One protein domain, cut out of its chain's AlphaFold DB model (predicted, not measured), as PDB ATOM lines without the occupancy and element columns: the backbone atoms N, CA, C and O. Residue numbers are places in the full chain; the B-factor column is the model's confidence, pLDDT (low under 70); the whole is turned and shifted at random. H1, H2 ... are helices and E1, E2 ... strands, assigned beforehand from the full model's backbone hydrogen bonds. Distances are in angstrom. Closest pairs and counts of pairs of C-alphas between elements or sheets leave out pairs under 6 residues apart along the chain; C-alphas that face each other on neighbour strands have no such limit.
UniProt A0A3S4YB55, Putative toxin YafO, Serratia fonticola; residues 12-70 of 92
ATOM      1  N   TYR A  12     285.252 252.565 253.745       91.25
ATOM      2  CA  TYR A  12     285.282 252.870 255.179       91.25
ATOM      3  C   TYR A  12     286.488 252.260 255.889       91.25
ATOM      4  O   TYR A  12     287.237 252.966 256.563       91.25
ATOM      5  N   GLY A  13     286.697 250.952 255.729       92.50
ATOM      6  CA  GLY A  13     287.727 250.226 256.472       92.50
ATOM      7  C   GLY A  13     289.142 250.731 256.194       92.50
ATOM      8  O   GLY A  13     289.950 250.819 257.114       92.50
ATOM      9  N   TYR A  14     289.432 251.091 254.942       91.44
ATOM     10  CA  TYR A  14     290.765 251.527 254.533       91.44
ATOM     11  C   TYR A  14     291.008 253.013 254.829       91.44
ATOM     12  O   TYR A  14     292.040 253.356 255.401       91.44
ATOM     13  N   TYR A  15     290.065 253.890 254.469       88.06
ATOM     14  CA  TYR A  15     290.278 255.341 254.531       88.06
ATOM     15  C   TYR A  15     289.753 255.999 255.811       88.06
ATOM     16  O   TYR A  15     290.367 256.943 256.300       88.06
ATOM     17  N   LEU A  16     288.624 255.533 256.355       91.06
ATOM     18  CA  LEU A  16     287.894 256.247 257.411       91.06
ATOM     19  C   LEU A  16     288.129 255.648 258.799       91.06
ATOM     20  O   LEU A  16     288.370 256.377 259.761       91.06
ATOM     21  N   SER A  17     288.131 254.317 258.906       93.25
ATOM     22  CA  SER A  17     288.270 253.618 260.187       93.25
ATOM     23  C   SER A  17     289.530 254.008 260.976       93.25
ATOM     24  O   SER A  17     289.401 254.177 262.190       93.25
ATOM     25  N   PRO A  18     290.728 254.173 260.372       93.81
ATOM     26  CA  PRO A  18     291.914 254.590 261.124       93.81
ATOM     27  C   PRO A  18     291.773 255.996 261.722       93.81
ATOM     28  O   PRO A  18     292.203 256.236 262.849       93.81
ATOM     29  N   VAL A  19     291.129 256.913 260.993       90.00
ATOM     30  CA  VAL A  19     290.906 258.298 261.433       90.00
ATOM     31  C   VAL A  19     289.883 258.336 262.565       90.00
ATOM     32  O   VAL A  19     290.135 258.945 263.603       90.00
ATOM     33  N   PHE A  20     288.754 257.640 262.425       93.12
ATOM     34  CA  PHE A  20     287.720 257.614 263.463       93.12
ATOM     35  C   PHE A  20     288.149 256.855 264.722       93.12
ATOM     36  O   PHE A  20     287.706 257.192 265.814       93.12
ATOM     37  N   ALA A  21     289.079 255.901 264.617       92.88
ATOM     38  CA  ALA A  21     289.705 255.303 265.796       92.88
ATOM     39  C   ALA A  21     290.546 256.320 266.594       92.88
ATOM     40  O   ALA A  21     290.588 256.248 267.822       92.88
ATOM     41  N   MET A  22     291.196 257.273 265.915       91.38
ATOM     42  CA  MET A  22     291.938 258.362 266.561       91.38
ATOM     43  C   MET A  22     291.022 259.466 267.101       91.38
ATOM     44  O   MET A  22     291.336 260.072 268.125       91.38
ATOM     45  N   PHE A  23     289.890 259.709 266.438       90.31
ATOM     46  CA  PHE A  23     288.928 260.756 266.783       90.31
ATOM     47  C   PHE A  23     287.503 260.173 266.882       90.31
ATOM     48  O   PHE A  23     286.714 260.321 265.946       90.31
ATOM     49  N   PRO A  24     287.138 259.524 268.005       90.75
ATOM     50  CA  PRO A  24     285.920 258.708 268.099       90.75
ATOM     51  C   PRO A  24     284.601 259.452 267.875       90.75
ATOM     52  O   PRO A  24     283.619 258.846 267.463       90.75
ATOM     53  N   THR A  25     284.561 260.760 268.138       92.75
ATOM     54  CA  THR A  25     283.359 261.586 267.939       92.75
ATOM     55  C   THR A  25     283.274 262.191 266.539       92.75
ATOM     56  O   THR A  25     282.233 262.726 266.171       92.75
ATOM     57  N   LEU A  26     284.356 262.129 265.751       91.12
ATOM     58  CA  LEU A  26     284.460 262.843 264.479       91.12
ATOM     59  C   LEU A  26     283.441 262.346 263.454       91.12
ATOM     60  O   LEU A  26     282.854 263.164 262.755       91.12
ATOM     61  N   GLN A  27     283.205 261.034 263.383       93.56
ATOM     62  CA  GLN A  27     282.241 260.470 262.438       93.56
ATOM     63  C   GLN A  27     280.837 261.036 262.668       93.56
ATOM     64  O   GLN A  27     280.243 261.604 261.758       93.56
ATOM     65  N   GLU A  28     280.330 260.914 263.897       94.12
ATOM     66  CA  GLU A  28     278.994 261.393 264.253       94.12
ATOM     67  C   GLU A  28     278.876 262.910 264.054       94.12
ATOM     68  O   GLU A  28     277.864 263.387 263.541       94.12
ATOM     69  N   SER A  29     279.917 263.678 264.408       92.69
ATOM     70  CA  SER A  29     279.941 265.126 264.171       92.69
ATOM     71  C   SER A  29     279.859 265.468 262.681       92.69
ATOM     72  O   SER A  29     279.005 266.264 262.299       92.69
ATOM     73  N   LEU A  30     280.672 264.832 261.830       92.69
ATOM     74  CA  LEU A  30     280.663 265.082 260.385       92.69
ATOM     75  C   LEU A  30     279.329 264.693 259.741       92.69
ATOM     76  O   LEU A  30     278.801 265.452 258.931       92.69
ATOM     77  N   GLU A  31     278.765 263.538 260.101       94.19
ATOM     78  CA  GLU A  31     277.481 263.082 259.561       94.19
ATOM     79  C   GLU A  31     276.335 264.030 259.948       94.19
ATOM     80  O   GLU A  31     275.505 264.378 259.101       94.19
ATOM     81  N   ASN A  32     276.304 264.494 261.202       94.00
ATOM     82  CA  ASN A  32     275.287 265.424 261.687       94.00
ATOM     83  C   ASN A  32     275.431 266.821 261.073       94.00
ATOM     84  O   ASN A  32     274.436 267.382 260.605       94.00
ATOM     85  N   ASP A  33     276.647 267.364 261.022       93.62
ATOM     86  CA  ASP A  33     276.901 268.691 260.458       93.62
ATOM     87  C   ASP A  33     276.650 268.712 258.947       93.62
ATOM     88  O   ASP A  33     276.045 269.653 258.428       93.62
ATOM     89  N   PHE A  34     277.019 267.644 258.231       92.75
ATOM     90  CA  PHE A  34     276.711 267.519 256.810       92.75
ATOM     91  C   PHE A  34     275.210 267.362 256.559       92.75
ATOM     92  O   PHE A  34     274.676 268.006 255.653       92.75
ATOM     93  N   ARG A  35     274.494 266.586 257.384       94.00
ATOM     94  CA  ARG A  35     273.028 266.500 257.300       94.00
ATOM     95  C   ARG A  35     272.391 267.874 257.496       94.00
ATOM     96  O   ARG A  35     271.615 268.302 256.642       94.00
ATOM     97  N   ALA A  36     272.766 268.589 258.558       92.31
ATOM     98  CA  ALA A  36     272.260 269.928 258.844       92.31
ATOM     99  C   ALA A  36     272.560 270.904 257.697       92.31
ATOM    100  O   ALA A  36     271.678 271.662 257.285       92.31
ATOM    101  N   TYR A  37     273.764 270.841 257.122       91.88
ATOM    102  CA  TYR A  37     274.129 271.632 255.952       91.88
ATOM    103  C   TYR A  37     273.208 271.350 254.759       91.88
ATOM    104  O   TYR A  37     272.640 272.286 254.196       91.88
ATOM    105  N   LYS A  38     272.988 270.085 254.379       90.38
ATOM    106  CA  LYS A  38     272.121 269.763 253.229       90.38
ATOM    107  C   LYS A  38     270.641 270.056 253.493       90.38
ATOM    108  O   LYS A  38     269.909 270.330 252.545       90.38
ATOM    109  N   GLU A  39     270.192 270.008 254.745       92.12
ATOM    110  CA  GLU A  39     268.807 270.316 255.115       92.12
ATOM    111  C   GLU A  39     268.512 271.820 255.157       92.12
ATOM    112  O   GLU A  39     267.409 272.235 254.799       92.12
ATOM    113  N   THR A  40     269.480 272.630 255.596       90.56
ATOM    114  CA  THR A  40     269.274 274.060 255.892       90.56
ATOM    115  C   THR A  40     269.987 275.004 254.926       90.56
ATOM    116  O   THR A  40     269.623 276.174 254.833       90.56
ATOM    117  N   GLY A  41     271.008 274.519 254.221       87.50
ATOM    118  CA  GLY A  41     271.934 275.328 253.429       87.50
ATOM    119  C   GLY A  41     272.974 276.093 254.257       87.50
ATOM    120  O   GLY A  41     273.794 276.799 253.672       87.50
ATOM    121  N   LEU A  42     272.969 275.976 255.592       86.06
ATOM    122  CA  LEU A  42     273.939 276.643 256.462       86.06
ATOM    123  C   LEU A  42     275.235 275.838 256.525       86.06
ATOM    124  O   LEU A  42     275.257 274.728 257.052       86.06
ATOM    125  N   LEU A  43     276.307 276.403 255.973       85.38
ATOM    126  CA  LEU A  43     277.623 275.777 255.925       85.38
ATOM    127  C   LEU A  43     278.345 275.942 257.281       85.38
ATOM    128  O   LEU A  43     278.520 277.081 257.729       85.38
ATOM    129  N   PRO A  44     278.767 274.849 257.946       87.81
ATOM    130  CA  PRO A  44     279.629 274.913 259.122       87.81
ATOM    131  C   PRO A  44     280.926 275.679 258.840       87.81
ATOM    132  O   PRO A  44     281.474 275.612 257.749       87.81
ATOM    133  N   HIS A  45     281.458 276.376 259.844       85.31
ATOM    134  CA  HIS A  45     282.646 277.229 259.685       85.31
ATOM    135  C   HIS A  45     283.922 276.475 259.281       85.31
ATOM    136  O   HIS A  45     284.846 277.087 258.759       85.31
ATOM    137  N   TYR A  46     283.977 275.175 259.560       86.25
ATOM    138  CA  TYR A  46     285.112 274.306 259.261       86.25
ATOM    139  C   TYR A  46     284.905 273.494 257.974       86.25
ATOM    140  O   TYR A  46     285.765 272.706 257.581       86.25
ATOM    141  N   PHE A  47     283.758 273.675 257.314       88.81
ATOM    142  CA  PHE A  47     283.504 273.153 255.985       88.81
ATOM    143  C   PHE A  47     283.931 274.207 254.969       88.81
ATOM    144  O   PHE A  47     283.443 275.336 254.972       88.81
ATOM    145  N   GLY A  48     284.854 273.816 254.104       83.00
ATOM    146  CA  GLY A  48     285.264 274.600 252.956       83.00
ATOM    147  C   GLY A  48     284.289 274.421 251.800       83.00
ATOM    148  O   GLY A  48     283.073 274.275 251.954       83.00
ATOM    149  N   ARG A  49     284.839 274.424 250.594       77.94
ATOM    150  CA  ARG A  49     284.062 274.419 249.356       77.94
ATOM    151  C   ARG A  49     283.299 273.106 249.117       77.94
ATOM    152  O   ARG A  49     283.927 272.061 249.006       77.94
ATOM    153  N   ASP A  50     281.977 273.183 248.921       81.38
ATOM    154  CA  ASP A  50     281.149 272.104 248.338       81.38
ATOM    155  C   ASP A  50     281.243 272.176 246.803       81.38
ATOM    156  O   ASP A  50     280.764 273.133 246.181       81.38
ATOM    157  N   THR A  51     281.935 271.227 246.166       81.69
ATOM    158  CA  THR A  51     282.169 271.273 244.717       81.69
ATOM    159  C   THR A  51     282.320 269.916 244.050       81.69
ATOM    160  O   THR A  51     282.664 268.926 244.686       81.69
ATOM    161  N   ALA A  52     282.104 269.882 242.734       81.44
ATOM    162  CA  ALA A  52     282.352 268.699 241.928       81.44
ATOM    163  C   ALA A  52     283.817 268.254 242.053       81.44
ATOM    164  O   ALA A  52     284.743 269.066 242.008       81.44
ATOM    165  N   TYR A  53     284.019 266.954 242.228       79.06
ATOM    166  CA  TYR A  53     285.331 266.336 242.160       79.06
ATOM    167  C   TYR A  53     285.700 266.228 240.676       79.06
ATOM    168  O   TYR A  53     285.071 265.494 239.920       79.06
ATOM    169  N   ASP A  54     286.654 267.046 240.240       76.31
ATOM    170  CA  ASP A  54     286.958 267.269 238.824       76.31
ATOM    171  C   ASP A  54     288.235 266.563 238.352       76.31
ATOM    172  O   ASP A  54     288.580 266.647 237.174       76.31
ATOM    173  N   LYS A  55     288.944 265.871 239.253       73.31
ATOM    174  CA  LYS A  55     290.199 265.179 238.944       73.31
ATOM    175  C   LYS A  55     290.335 263.863 239.688       73.31
ATOM    176  O   LYS A  55     290.141 263.882 240.893       73.31
ATOM    177  N   PRO A  56     290.829 262.790 239.053       77.00
ATOM    178  CA  PRO A  56     291.293 262.737 237.662       77.00
ATOM    179  C   PRO A  56     290.143 262.835 236.633       77.00
ATOM    180  O   PRO A  56     288.976 262.690 236.992       77.00
ATOM    181  N   ASP A  57     290.463 263.204 235.385       75.06
ATOM    182  CA  ASP A  57     289.474 263.565 234.343       75.06
ATOM    183  C   ASP A  57     288.451 262.443 234.076       75.06
ATOM    184  O   ASP A  57     287.300 262.703 233.735       75.06
ATOM    185  N   ASP A  58     288.859 261.192 234.285       76.56
ATOM    186  CA  ASP A  58     288.048 259.979 234.161       76.56
ATOM    187  C   ASP A  58     286.914 259.875 235.189       76.56
ATOM    188  O   ASP A  58     285.997 259.072 235.004       76.56
ATOM    189  N   ILE A  59     286.933 260.692 236.244       77.00
ATOM    190  CA  ILE A  59     285.896 260.696 237.276       77.00
ATOM    191  C   ILE A  59     284.904 261.858 237.101       77.00
ATOM    192  O   ILE A  59     283.870 261.865 237.764       77.00
ATOM    193  N   GLN A  60     285.144 262.814 236.194       73.75
ATOM    194  CA  GLN A  60     284.264 263.985 236.018       73.75
ATOM    195  C   GLN A  60     282.806 263.596 235.726       73.75
ATOM    196  O   GLN A  60     281.877 264.169 236.300       73.75
ATOM    197  N   ASP A  61     282.601 262.559 234.914       77.62
ATOM    198  CA  ASP A  61     281.268 262.075 234.534       77.62
ATOM    199  C   ASP A  61     280.570 261.259 235.638       77.62
ATOM    200  O   ASP A  61     279.391 260.922 235.516       77.62
ATOM    201  N   SER A  62     281.262 260.955 236.742       77.38
ATOM    202  CA  SER A  62     280.675 260.231 237.879       77.38
ATOM    203  C   SER A  62     279.743 261.099 238.731       77.38
ATOM    204  O   SER A  62     279.013 260.575 239.573       77.38
ATOM    205  N   GLY A  63     279.752 262.423 238.524       76.75
ATOM    206  CA  GLY A  63     278.911 263.355 239.270       76.75
ATOM    207  C   GLY A  63     279.251 263.428 240.760       76.75
ATOM    208  O   GLY A  63     278.389 263.787 241.562       76.75
ATOM    209  N   LEU A  64     280.482 263.074 241.145       81.88
ATOM    210  CA  LEU A  64     280.946 263.140 242.526       81.88
ATOM    211  C   LEU A  64     281.129 264.591 242.977       81.88
ATOM    212  O   LEU A  64     281.674 265.423 242.254       81.88
ATOM    213  N   TRP A  65     280.693 264.880 244.199       83.56
ATOM    214  CA  TRP A  65     280.933 266.145 244.892       83.56
ATOM    215  C   TRP A  65     281.753 265.879 246.147       83.56
ATOM    216  O   TRP A  65     281.680 264.797 246.732       83.56
ATOM    217  N   HIS A  66     282.541 266.862 246.555       87.06
ATOM    218  CA  HIS A  66     283.350 266.801 247.758       87.06
ATOM    219  C   HIS A  66     283.319 268.129 248.497       87.06
ATOM    220  O   HIS A  66     283.098 269.188 247.908       87.06
ATOM    221  N   ILE A  67     283.577 268.036 249.797       85.69
ATOM    222  CA  ILE A  67     283.707 269.171 250.694       85.69
ATOM    223  C   ILE A  67     285.069 269.128 251.367       85.69
ATOM    224  O   ILE A  67     285.557 268.058 251.735       85.69
ATOM    225  N   HIS A  68     285.708 270.286 251.484       84.75
ATOM    226  CA  HIS A  68     286.984 270.407 252.185       84.75
ATOM    227  C   HIS A  68     286.715 270.568 253.682       84.75
ATOM    228  O   HIS A  68     285.714 271.171 254.062       84.75
ATOM    229  N   LEU A  69     287.589 270.034 254.536       85.69
ATOM    230  CA  LEU A  69     287.455 270.121 255.992       85.69
ATOM    231  C   LEU A  69     288.705 270.770 256.590       85.69
ATOM    232  O   LEU A  69     289.814 270.288 256.361       85.69
ATOM    233  N   GLU A  70     288.517 271.825 257.376       86.00
ATOM    234  CA  GLU A  70     289.556 272.425 258.218       86.00
ATOM    235  C   GLU A  70     289.496 271.760 259.597       86.00
ATOM    236  O   GLU A  70     288.562 271.979 260.367       86.00
TER     237      GLU A  70
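Overview. This is residues 12 to 70 of the 92 residues of the protein "Putative toxin YafO" of Serratia fonticola (UniProt A0A3S4YB55). A two-stranded antiparallel ribbon, E1 and E2, has the short helix H3 at one end; at the other end helices H1 and H2 form an open corner, with residues 21 to 26 sticking out. The 59 printed residues run H1, H2, E1, H3, E2, a mixed class of helices and strands. The whole is loose, with radius of gyration of the C-alphas 13.3 A and spans of 34 by 31 by 18 A.

Along the chain. E1 is residues 47 to 52, 14.8 A; E2 is 65 to 69, ending at C-alpha 69 (287.455, 270.121, 255.992). H2 is 26 to 40, 20.7 A. H1, 12 to 22, begins at (285.282, 252.870, 255.179). H3 is 57 to 62.

Arrangement. E1 and E2 are antiparallel at 160 degrees; N 48 and O 68, 2.8 A apart, are within hydrogen-bond range. The closest C-alphas of E1 and H3, Ala 52 and Gln 60, are 7.8 A apart. H1 and H2 are close but not clearly touching, Phe 20 and Leu 26 having the closest C-alphas at 6.2 A; their lines are only just about perpendicular, at 71 degrees. H2 and E2 are apart. Every O i to N i+4 pair is within hydrogen-bond range in H2, 4 of 7 in H1, and 0 of 2 in H3, where 2 of 3 O i to N i+3 pairs are.

Size, cuts and confidence. The C-alphas farthest apart, Pro 24 and Asp 57, are 34.3 A apart. The printed part has no cut, no link is long, and no printed residue is under pLDDT 70.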